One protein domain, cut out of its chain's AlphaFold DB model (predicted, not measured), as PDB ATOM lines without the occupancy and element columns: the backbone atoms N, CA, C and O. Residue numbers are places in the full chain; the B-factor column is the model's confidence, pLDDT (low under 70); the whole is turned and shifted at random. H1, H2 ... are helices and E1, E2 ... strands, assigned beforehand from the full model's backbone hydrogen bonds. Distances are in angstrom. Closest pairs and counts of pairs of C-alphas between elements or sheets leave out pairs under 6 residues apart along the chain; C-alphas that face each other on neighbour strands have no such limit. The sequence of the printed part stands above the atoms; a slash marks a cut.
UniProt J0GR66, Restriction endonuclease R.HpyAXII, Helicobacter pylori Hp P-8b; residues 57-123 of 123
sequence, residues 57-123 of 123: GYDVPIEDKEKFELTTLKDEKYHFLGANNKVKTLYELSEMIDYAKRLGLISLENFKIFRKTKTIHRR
ATOM      1  N   GLY A  57     -24.284   3.418 -13.248       93.62
ATOM      2  CA  GLY A  57     -23.992   4.723 -12.673       93.62
ATOM      3  C   GLY A  57     -24.167   4.736 -11.155       93.62
ATOM      4  O   GLY A  57     -24.612   3.767 -10.545       93.62
ATOM      5  N   TYR A  58     -23.810   5.860 -10.543       94.75
ATOM      6  CA  TYR A  58     -23.957   6.070  -9.099       94.75
ATOM      7  C   TYR A  58     -24.492   7.460  -8.742       94.75
ATOM      8  O   TYR A  58     -24.784   7.715  -7.576       94.75
ATOM      9  N   ASP A  59     -24.585   8.376  -9.702       95.38
ATOM     10  CA  ASP A  59     -25.137   9.708  -9.500       95.38
ATOM     11  C   ASP A  59     -25.720  10.272 -10.798       95.38
ATOM     12  O   ASP A  59     -25.451   9.771 -11.897       95.38
ATOM     13  N   VAL A  60     -26.542  11.307 -10.650       94.94
ATOM     14  CA  VAL A  60     -27.129  12.066 -11.756       94.94
ATOM     15  C   VAL A  60     -27.246  13.545 -11.371       94.94
ATOM     16  O   VAL A  60     -27.666  13.838 -10.251       94.94
ATOM     17  N   PRO A  61     -26.871  14.498 -12.248       95.75
ATOM     18  CA  PRO A  61     -27.142  15.919 -12.028       95.75
ATOM     19  C   PRO A  61     -28.643  16.208 -11.980       95.75
ATOM     20  O   PRO A  61     -29.370  15.768 -12.863       95.75
ATOM     21  N   ILE A  62     -29.097  17.004 -11.010       94.62
ATOM     22  CA  ILE A  62     -30.526  17.359 -10.890       94.62
ATOM     23  C   ILE A  62     -31.031  18.199 -12.075       94.62
ATOM     24  O   ILE A  62     -32.217  18.208 -12.384       94.62
ATOM     25  N   GLU A  63     -30.118  18.895 -12.759       92.81
ATOM     26  CA  GLU A  63     -30.403  19.685 -13.961       92.81
ATOM     27  C   GLU A  63     -30.777  18.803 -15.165       92.81
ATOM     28  O   GLU A  63     -31.485  19.251 -16.068       92.81
ATOM     29  N   ASP A  64     -30.320  17.545 -15.185       93.12
ATOM     30  CA  ASP A  64     -30.649  16.568 -16.225       93.12
ATOM     31  C   ASP A  64     -32.019  15.951 -15.919       93.12
ATOM     32  O   ASP A  64     -32.121  14.872 -15.334       93.12
ATOM     33  N   LYS A  65     -33.083  16.680 -16.284       92.38
ATOM     34  CA  LYS A  65     -34.473  16.320 -15.960       92.38
ATOM     35  C   LYS A  65     -34.839  14.907 -16.407       92.38
ATOM     36  O   LYS A  65     -35.482  14.189 -15.653       92.38
ATOM     37  N   GLU A  66     -34.408  14.486 -17.595       91.12
ATOM     38  CA  GLU A  66     -34.716  13.146 -18.108       91.12
ATOM     39  C   GLU A  66     -34.127  12.054 -17.218       91.12
ATOM     40  O   GLU A  66     -34.817  11.095 -16.876       91.12
ATOM     41  N   LYS A  67     -32.863  12.196 -16.803       86.88
ATOM     42  CA  LYS A  67     -32.237  11.210 -15.916       86.88
ATOM     43  C   LYS A  67     -32.691  11.346 -14.464       86.88
ATOM     44  O   LYS A  67     -32.759  10.335 -13.768       86.88
ATOM     45  N   PHE A  68     -33.005  12.553 -14.002       91.44
ATOM     46  CA  PHE A  68     -33.563  12.782 -12.668       91.44
ATOM     47  C   PHE A  68     -34.933  12.110 -12.514       91.44
ATOM     48  O   PHE A  68     -35.236  11.542 -11.471       91.44
ATOM     49  N   GLU A  69     -35.736  12.055 -13.575       91.56
ATOM     50  CA  GLU A  69     -37.004  11.323 -13.548       91.56
ATOM     51  C   GLU A  69     -36.838   9.802 -13.393       91.56
ATOM     52  O   GLU A  69     -37.767   9.129 -12.946       91.56
ATOM     53  N   LEU A  70     -35.656   9.255 -13.699       88.94
ATOM     54  CA  LEU A  70     -35.361   7.828 -13.551       88.94
ATOM     55  C   LEU A  70     -34.963   7.425 -12.124       88.94
ATOM     56  O   LEU A  70     -34.982   6.227 -11.829       88.94
ATOM     57  N   THR A  71     -34.591   8.376 -11.257       90.38
ATOM     58  CA  THR A  71     -34.315   8.074  -9.842       90.38
ATOM     59  C   THR A  71     -35.617   7.933  -9.059       90.38
ATOM     60  O   THR A  71     -36.590   8.660  -9.267       90.38
ATOM     61  N   THR A  72     -35.635   6.985  -8.126       91.38
ATOM     62  CA  THR A  72     -36.748   6.824  -7.182       91.38
ATOM     63  C   THR A  72     -36.596   7.732  -5.959       91.38
ATOM     64  O   THR A  72     -37.565   7.972  -5.240       91.38
ATOM     65  N   LEU A  73     -35.393   8.269  -5.727       91.19
ATOM     66  CA  LEU A  73     -35.028   9.089  -4.573       91.19
ATOM     67  C   LEU A  73     -34.951  10.578  -4.954       91.19
ATOM     68  O   LEU A  73     -33.872  11.151  -5.098       91.19
ATOM     69  N   LYS A  74     -36.123  11.208  -5.102       91.44
ATOM     70  CA  LYS A  74     -36.258  12.609  -5.548       91.44
ATOM     71  C   LYS A  74     -36.220  13.659  -4.428       91.44
ATOM     72  O   LYS A  74     -36.200  14.848  -4.725       91.44
ATOM     73  N   ASP A  75     -36.231  13.243  -3.159       93.06
ATOM     74  CA  ASP A  75     -36.198  14.184  -2.031       93.06
ATOM     75  C   ASP A  75     -34.875  14.968  -1.992       93.06
ATOM     76  O   ASP A  75     -33.793  14.391  -2.134       93.06
ATOM     77  N   GLU A  76     -34.943  16.250  -1.629       93.19
ATOM     78  CA  GLU A  76     -33.761  17.118  -1.528       93.19
ATOM     79  C   GLU A  76     -32.701  16.618  -0.536       93.19
ATOM     80  O   GLU A  76     -31.520  16.917  -0.681       93.19
ATOM     81  N   LYS A  77     -33.082  15.792   0.447       94.44
ATOM     82  CA  LYS A  77     -32.139  15.202   1.415       94.44
ATOM     83  C   LYS A  77     -31.102  14.265   0.779       94.44
ATOM     84  O   LYS A  77     -30.111  13.941   1.429       94.44
ATOM     85  N   TYR A  78     -31.338  13.795  -0.448       94.38
ATOM     86  CA  TYR A  78     -30.371  12.999  -1.210       94.38
ATOM     87  C   TYR A  78     -29.502  13.851  -2.133       94.38
ATOM     88  O   TYR A  78     -28.607  13.312  -2.787       94.38
ATOM     89  N   HIS A  79     -29.753  15.160  -2.207       95.12
ATOM     90  CA  HIS A  79     -28.960  16.057  -3.025       95.12
ATOM     91  C   HIS A  79     -27.595  16.294  -2.383       95.12
ATOM     92  O   HIS A  79     -27.463  16.475  -1.172       95.12
ATOM     93  N   PHE A  80     -26.558  16.306  -3.212       95.31
ATOM     94  CA  PHE A  80     -25.194  16.581  -2.788       95.31
ATOM     95  C   PHE A  80     -24.431  17.351  -3.864       95.31
ATOM     96  O   PHE A  80     -24.737  17.277  -5.056       95.31
ATOM     97  N   LEU A  81     -23.404  18.085  -3.440       96.75
ATOM     98  CA  LEU A  81     -22.510  18.784  -4.353       96.75
ATOM     99  C   LEU A  81     -21.466  17.803  -4.901       96.75
ATOM    100  O   LEU A  81     -20.649  17.259  -4.154       96.75
ATOM    101  N   GLY A  82     -21.503  17.559  -6.207       93.31
ATOM    102  CA  GLY A  82     -20.494  16.765  -6.896       93.31
ATOM    103  C   GLY A  82     -19.154  17.498  -6.988       93.31
ATOM    104  O   GLY A  82     -19.093  18.724  -6.960       93.31
ATOM    105  N   ALA A  83     -18.065  16.751  -7.190       93.00
ATOM    106  CA  ALA A  83     -16.722  17.322  -7.369       93.00
ATOM    107  C   ALA A  83     -16.586  18.226  -8.614       93.00
ATOM    108  O   ALA A  83     -15.619  18.964  -8.746       93.00
ATOM    109  N   ASN A  84     -17.550  18.155  -9.533       93.25
ATOM    110  CA  ASN A  84     -17.666  19.014 -10.708       93.25
ATOM    111  C   ASN A  84     -18.539  20.260 -10.457       93.25
ATOM    112  O   ASN A  84     -19.022  20.853 -11.419       93.25
ATOM    113  N   ASN A  85     -18.793  20.611  -9.193       93.75
ATOM    114  CA  ASN A  85     -19.644  21.718  -8.744       93.75
ATOM    115  C   ASN A  85     -21.105  21.658  -9.213       93.75
ATOM    116  O   ASN A  85     -21.825  22.648  -9.117       93.75
ATOM    117  N   LYS A  86     -21.572  20.499  -9.688       96.00
ATOM    118  CA  LYS A  86     -22.985  20.288 -10.016       96.00
ATOM    119  C   LYS A  86     -23.710  19.679  -8.830       96.00
ATOM    120  O   LYS A  86     -23.177  18.771  -8.189       96.00
ATOM    121  N   VAL A  87     -24.933  20.130  -8.578       96.00
ATOM    122  CA  VAL A  87     -25.819  19.455  -7.626       96.00
ATOM    123  C   VAL A  87     -26.307  18.158  -8.266       96.00
ATOM    124  O   VAL A  87     -26.778  18.137  -9.406       96.00
ATOM    125  N   LYS A  88     -26.138  17.055  -7.547       96.38
ATOM    126  CA  LYS A  88     -26.483  15.711  -7.997       96.38
ATOM    127  C   LYS A  88     -27.352  15.011  -6.967       96.38
ATOM    128  O   LYS A  88     -27.359  15.398  -5.804       96.38
ATOM    129  N   THR A  89     -28.033  13.957  -7.389       96.56
ATOM    130  CA  THR A  89     -28.746  13.032  -6.505       96.56
ATOM    131  C   THR A  89     -28.258  11.596  -6.707       96.56
ATOM    132  O   THR A  89     -27.469  11.306  -7.617       96.56
ATOM    133  N   LEU A  90     -28.707  10.702  -5.828       95.50
ATOM    134  CA  LEU A  90     -28.430   9.271  -5.887       95.50
ATOM    135  C   LEU A  90     -29.120   8.639  -7.101       95.50
ATOM    136  O   LEU A  90     -30.258   8.972  -7.436       95.50
ATOM    137  N   TYR A  91     -28.413   7.721  -7.756       95.00
ATOM    138  CA  TYR A  91     -28.887   7.039  -8.952       95.00
ATOM    139  C   TYR A  91     -28.281   5.638  -9.085       95.00
ATOM    140  O   TYR A  91     -27.092   5.451  -8.813       95.00
ATOM    141  N   GLU A  92     -29.080   4.665  -9.532       93.81
ATOM    142  CA  GLU A  92     -28.670   3.271  -9.783       93.81
ATOM    143  C   GLU A  92     -27.941   2.646  -8.573       93.81
ATOM    144  O   GLU A  92     -28.586   2.273  -7.592       93.81
ATOM    145  N   LEU A  93     -26.606   2.539  -8.602       94.69
ATOM    146  CA  LEU A  93     -25.828   1.886  -7.546       94.69
ATOM    147  C   LEU A  93     -26.044   2.528  -6.172       94.69
ATOM    148  O   LEU A  93     -26.175   1.829  -5.167       94.69
ATOM    149  N   SER A  94     -26.048   3.857  -6.104       94.69
ATOM    150  CA  SER A  94     -26.123   4.550  -4.819       94.69
ATOM    151  C   SER A  94     -27.523   4.493  -4.206       94.69
ATOM    152  O   SER A  94     -27.638   4.394  -2.985       94.69
ATOM    153  N   GLU A  95     -28.574   4.430  -5.031       94.81
ATOM    154  CA  GLU A  95     -29.936   4.130  -4.574       94.81
ATOM    155  C   GLU A  95     -30.016   2.716  -3.994       94.81
ATOM    156  O   GLU A  95     -30.539   2.526  -2.899       94.81
ATOM    157  N   MET A  96     -29.447   1.718  -4.686       94.56
ATOM    158  CA  MET A  96     -29.419   0.336  -4.187       94.56
ATOM    159  C   MET A  96     -28.731   0.244  -2.822       94.56
ATOM    160  O   MET A  96     -29.210  -0.461  -1.937       94.56
ATOM    161  N   ILE A  97     -27.626   0.967  -2.633       93.94
ATOM    162  CA  ILE A  97     -26.906   1.026  -1.357       93.94
ATOM    163  C   ILE A  97     -27.776   1.663  -0.265       93.94
ATOM    164  O   ILE A  97     -27.844   1.145   0.851       93.94
ATOM    165  N   ASP A  98     -28.447   2.772  -0.567       94.00
ATOM    166  CA  ASP A  98     -29.315   3.448   0.392       94.00
ATOM    167  C   ASP A  98     -30.505   2.560   0.807       94.00
ATOM    168  O   ASP A  98     -30.750   2.369   2.002       94.00
ATOM    169  N   TYR A  99     -31.162   1.900  -0.149       94.75
ATOM    170  CA  TYR A  99     -32.209   0.921   0.140       94.75
ATOM    171  C   TYR A  99     -31.689  -0.287   0.922       94.75
ATOM    172  O   TYR A  99     -32.318  -0.702   1.895       94.75
ATOM    173  N   ALA A 100     -30.520  -0.822   0.568       93.50
ATOM    174  CA  ALA A 100     -29.912  -1.930   1.296       93.50
ATOM    175  C   ALA A 100     -29.646  -1.555   2.759       93.50
ATOM    176  O   ALA A 100     -29.856  -2.369   3.659       93.50
ATOM    177  N   LYS A 101     -29.241  -0.306   3.016       92.12
ATOM    178  CA  LYS A 101     -29.070   0.212   4.374       92.12
ATOM    179  C   LYS A 101     -30.407   0.299   5.115       92.12
ATOM    180  O   LYS A 101     -30.476  -0.145   6.257       92.12
ATOM    181  N   ARG A 102     -31.469   0.819   4.486       91.62
ATOM    182  CA  ARG A 102     -32.818   0.903   5.095       91.62
ATOM    183  C   ARG A 102     -33.393  -0.458   5.453       91.62
ATOM    184  O   ARG A 102     -34.024  -0.600   6.492       91.62
ATOM    185  N   LEU A 103     -33.151  -1.451   4.604       93.31
ATOM    186  CA  LEU A 103     -33.578  -2.831   4.821       93.31
ATOM    187  C   LEU A 103     -32.713  -3.573   5.859       93.31
ATOM    188  O   LEU A 103     -33.020  -4.710   6.218       93.31
ATOM    189  N   GLY A 104     -31.628  -2.952   6.337       90.94
ATOM    190  CA  GLY A 104     -30.677  -3.563   7.265       90.94
ATOM    191  C   GLY A 104     -29.817  -4.663   6.633       90.94
ATOM    192  O   GLY A 104     -29.275  -5.491   7.355       90.94
ATOM    193  N   LEU A 105     -29.695  -4.691   5.300       89.56
ATOM    194  CA  LEU A 105     -28.865  -5.652   4.562       89.56
ATOM    195  C   LEU A 105     -27.371  -5.309   4.646       89.56
ATOM    196  O   LEU A 105     -26.519  -6.183   4.507       89.56
ATOM    197  N   ILE A 106     -27.045  -4.033   4.870       89.94
ATOM    198  CA  ILE A 106     -25.673  -3.550   5.060       89.94
ATOM    199  C   ILE A 106     -25.572  -2.673   6.309       89.94
ATOM    200  O   ILE A 106     -26.458  -1.868   6.597       89.94
ATOM    201  N   SER A 107     -24.462  -2.804   7.038       86.62
ATOM    202  CA  SER A 107     -24.191  -2.038   8.255       86.62
ATOM    203  C   SER A 107     -23.269  -0.842   7.989       86.62
ATOM    204  O   SER A 107     -22.573  -0.765   6.976       86.62
ATOM    205  N   LEU A 108     -23.215   0.098   8.939       79.81
ATOM    206  CA  LEU A 108     -22.262   1.218   8.927       79.81
ATOM    207  C   LEU A 108     -20.796   0.759   8.934       79.81
ATOM    208  O   LEU A 108     -19.925   1.466   8.428       79.81
ATOM    209  N   GLU A 109     -20.515  -0.412   9.500       79.88
ATOM    210  CA  GLU A 109     -19.168  -0.970   9.559       79.88
ATOM    211  C   GLU A 109     -18.652  -1.373   8.175       79.88
ATOM    212  O   GLU A 109     -17.506  -1.059   7.844       79.88
ATOM    213  N   ASN A 110     -19.529  -1.906   7.316       78.75
ATOM    214  CA  ASN A 110     -19.200  -2.217   5.923       78.75
ATOM    215  C   ASN A 110     -18.637  -0.983   5.193       78.75
ATOM    216  O   ASN A 110     -17.662  -1.079   4.451       78.75
ATOM    217  N   PHE A 111     -19.174   0.212   5.468       75.19
ATOM    218  CA  PHE A 111     -18.693   1.464   4.870       75.19
ATOM    219  C   PHE A 111     -17.345   1.949   5.419       75.19
ATOM    220  O   PHE A 111     -16.608   2.642   4.711       75.19
ATOM    221  N   LYS A 112     -16.987   1.599   6.662       73.81
ATOM    222  CA  LYS A 112     -15.690   1.981   7.250       73.81
ATOM    223  C   LYS A 112     -14.529   1.312   6.513       73.81
ATOM    224  O   LYS A 112     -13.491   1.947   6.328       73.81
ATOM    225  N   ILE A 113     -14.719   0.077   6.046       67.56
ATOM    226  CA  ILE A 113     -13.723  -0.669   5.265       67.56
ATOM    227  C   ILE A 113     -13.414   0.067   3.951       67.56
ATOM    228  O   ILE A 113     -12.249   0.333   3.658       67.56
ATOM    229  N   PHE A 114     -14.442   0.517   3.221       67.62
ATOM    230  CA  PHE A 114     -14.272   1.274   1.971       67.62
ATOM    231  C   PHE A 114     -13.601   2.642   2.154       67.62
ATOM    232  O   PHE A 114     -12.935   3.138   1.245       67.62
ATOM    233  N   ARG A 115     -13.758   3.280   3.320       64.12
ATOM    234  CA  ARG A 115     -13.060   4.540   3.618       64.12
ATOM    235  C   ARG A 115     -11.561   4.332   3.830       64.12
ATOM    236  O   ARG A 115     -10.779   5.152   3.362       64.12
ATOM    237  N   LYS A 116     -11.159   3.239   4.491       58.91
ATOM    238  CA  LYS A 116      -9.745   2.948   4.793       58.91
ATOM    239  C   LYS A 116      -8.923   2.618   3.543       58.91
ATOM    240  O   LYS A 116      -7.777   3.046   3.448       58.91
ATOM    241  N   THR A 117      -9.496   1.918   2.564       54.72
ATOM    242  CA  THR A 117      -8.778   1.550   1.328       54.72
ATOM    243  C   THR A 117      -8.387   2.769   0.483       54.72
ATOM    244  O   THR A 117      -7.295   2.787  -0.085       54.72
ATOM    245  N   LYS A 118      -9.198   3.842   0.478       50.78
ATOM    246  CA  LYS A 118      -8.864   5.110  -0.204       50.78
ATOM    247  C   LYS A 118      -7.663   5.849   0.393       50.78
ATOM    248  O   LYS A 118      -7.019   6.613  -0.321       50.78
ATOM    249  N   THR A 119      -7.356   5.646   1.672       48.97
ATOM    250  CA  THR A 119      -6.225   6.318   2.334       48.97
ATOM    251  C   THR A 119      -4.887   5.652   2.007       48.97
ATOM    252  O   THR A 119      -3.857   6.313   2.029       48.97
ATOM    253  N   ILE A 120      -4.896   4.363   1.654       49.38
ATOM    254  CA  ILE A 120      -3.671   3.587   1.396       49.38
ATOM    255  C   ILE A 120      -3.122   3.845  -0.019       49.38
ATOM    256  O   ILE A 120      -1.915   3.801  -0.211       49.38
ATOM    257  N   HIS A 121      -3.978   4.172  -0.992       45.16
ATOM    258  CA  HIS A 121      -3.590   4.375  -2.403       45.16
ATOM    259  C   HIS A 121      -3.378   5.855  -2.787       45.16
ATOM    260  O   HIS A 121      -3.388   6.201  -3.963       45.16
ATOM    261  N   ARG A 122      -3.235   6.750  -1.799       42.00
ATOM    262  CA  ARG A 122      -2.901   8.179  -1.987       42.00
ATOM    263  C   ARG A 122      -1.483   8.516  -1.497       42.00
ATOM    264  O   ARG A 122      -1.251   9.624  -1.021       42.00
ATOM    265  N   ARG A 123      -0.565   7.553  -1.565       38.66
ATOM    266  CA  ARG A 123       0.865   7.755  -1.318       38.66
ATOM    267  C   ARG A 123       1.639   7.535  -2.601       38.66
ATOM    268  O   ARG A 123       1.244   6.604  -3.334       38.66
TER     269      ARG A 123
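This is residues 57 to 123 of the 123 residues of the protein "Restriction endonuclease R.HpyAXII" of Helicobacter pylori Hp P-8b (UniProt J0GR66). A small head, made of the two-strand ribbon E1 and E2 with the short helix H1 at one end and a long loop, leads into helix H2, and beyond H2 the chain turns back so that H3 forms a free arm. Head, H2 and H3 together make a loose arch, with H3 sticking out and touching no other helix. The printed part has 67 residues with three named helices and two named strands in the order E1, H1, E2, H2, H3; the sheet, of order E1 - E2, is antiparallel, and the class is mixed, helices and strands. The whole is loose, with a radius of gyration of the C-alphas of 13.8 A and spans of 37 by 33 by 19 A.

E1, residues 59 to 61, and E2, residues 87 to 90, are antiparallel neighbours, with 145 degrees between their directions. C-alphas 61 and 88 face each other at 4.1 A. N 89 and O 60 are within hydrogen-bond range at 2.9 A, as are N 60 and O 89 at 3.2 A. Outside the named strands, residues 80 to 81 pair antiparallel with residues 87 to 88 of E2. The closest C-alphas of E1 and H1, residues 65 to 68, are those of Val 60 and Phe 68, 6.5 A apart. H2, residues 93 to 102, follows E2 by a tight link; its closest C-alpha to E1 is that of Ser 94, 7.0 A from that of Asp 59. H1 and H2 are apart. H3, residues 108 to 120, is apart from E1, H1 and E2, and only just apart from H2, the closest C-alphas being 8.3 A from each other. In H2 every O i to N i+4 pair is within hydrogen-bond range; in H3 it is 4 of 9, beside 7 of 10 O i to N i+3 pairs, and H1 is too short for an O i to N i+4 pair.

E1 begins at C-alpha 59, (-25.137, 9.708, -9.500). H1 has four residues. E2 measures 10.7 A from first to last C-alpha. H2 measures 14.5 A and begins at C-alpha 93, (-25.828, 1.886, -7.546). H3 measures 20.2 A and ends at C-alpha 120, (-3.671, 3.587, 1.396).

The two C-alphas farthest apart, those of Glu 69 and Arg 123, are 40.0 A from each other. Residues 107 to 123, of which 108 to 120 belong to H3, stand free; the body without them spans 31 by 21 by 19 A. The printed part has no cut and ends at the chain's last residue. The link from H1 to E2, 18 residues, is long; the other links are tight. The mean pLDDT of the printed part is 85.5, and residues 113 to 123 of this model are under 70.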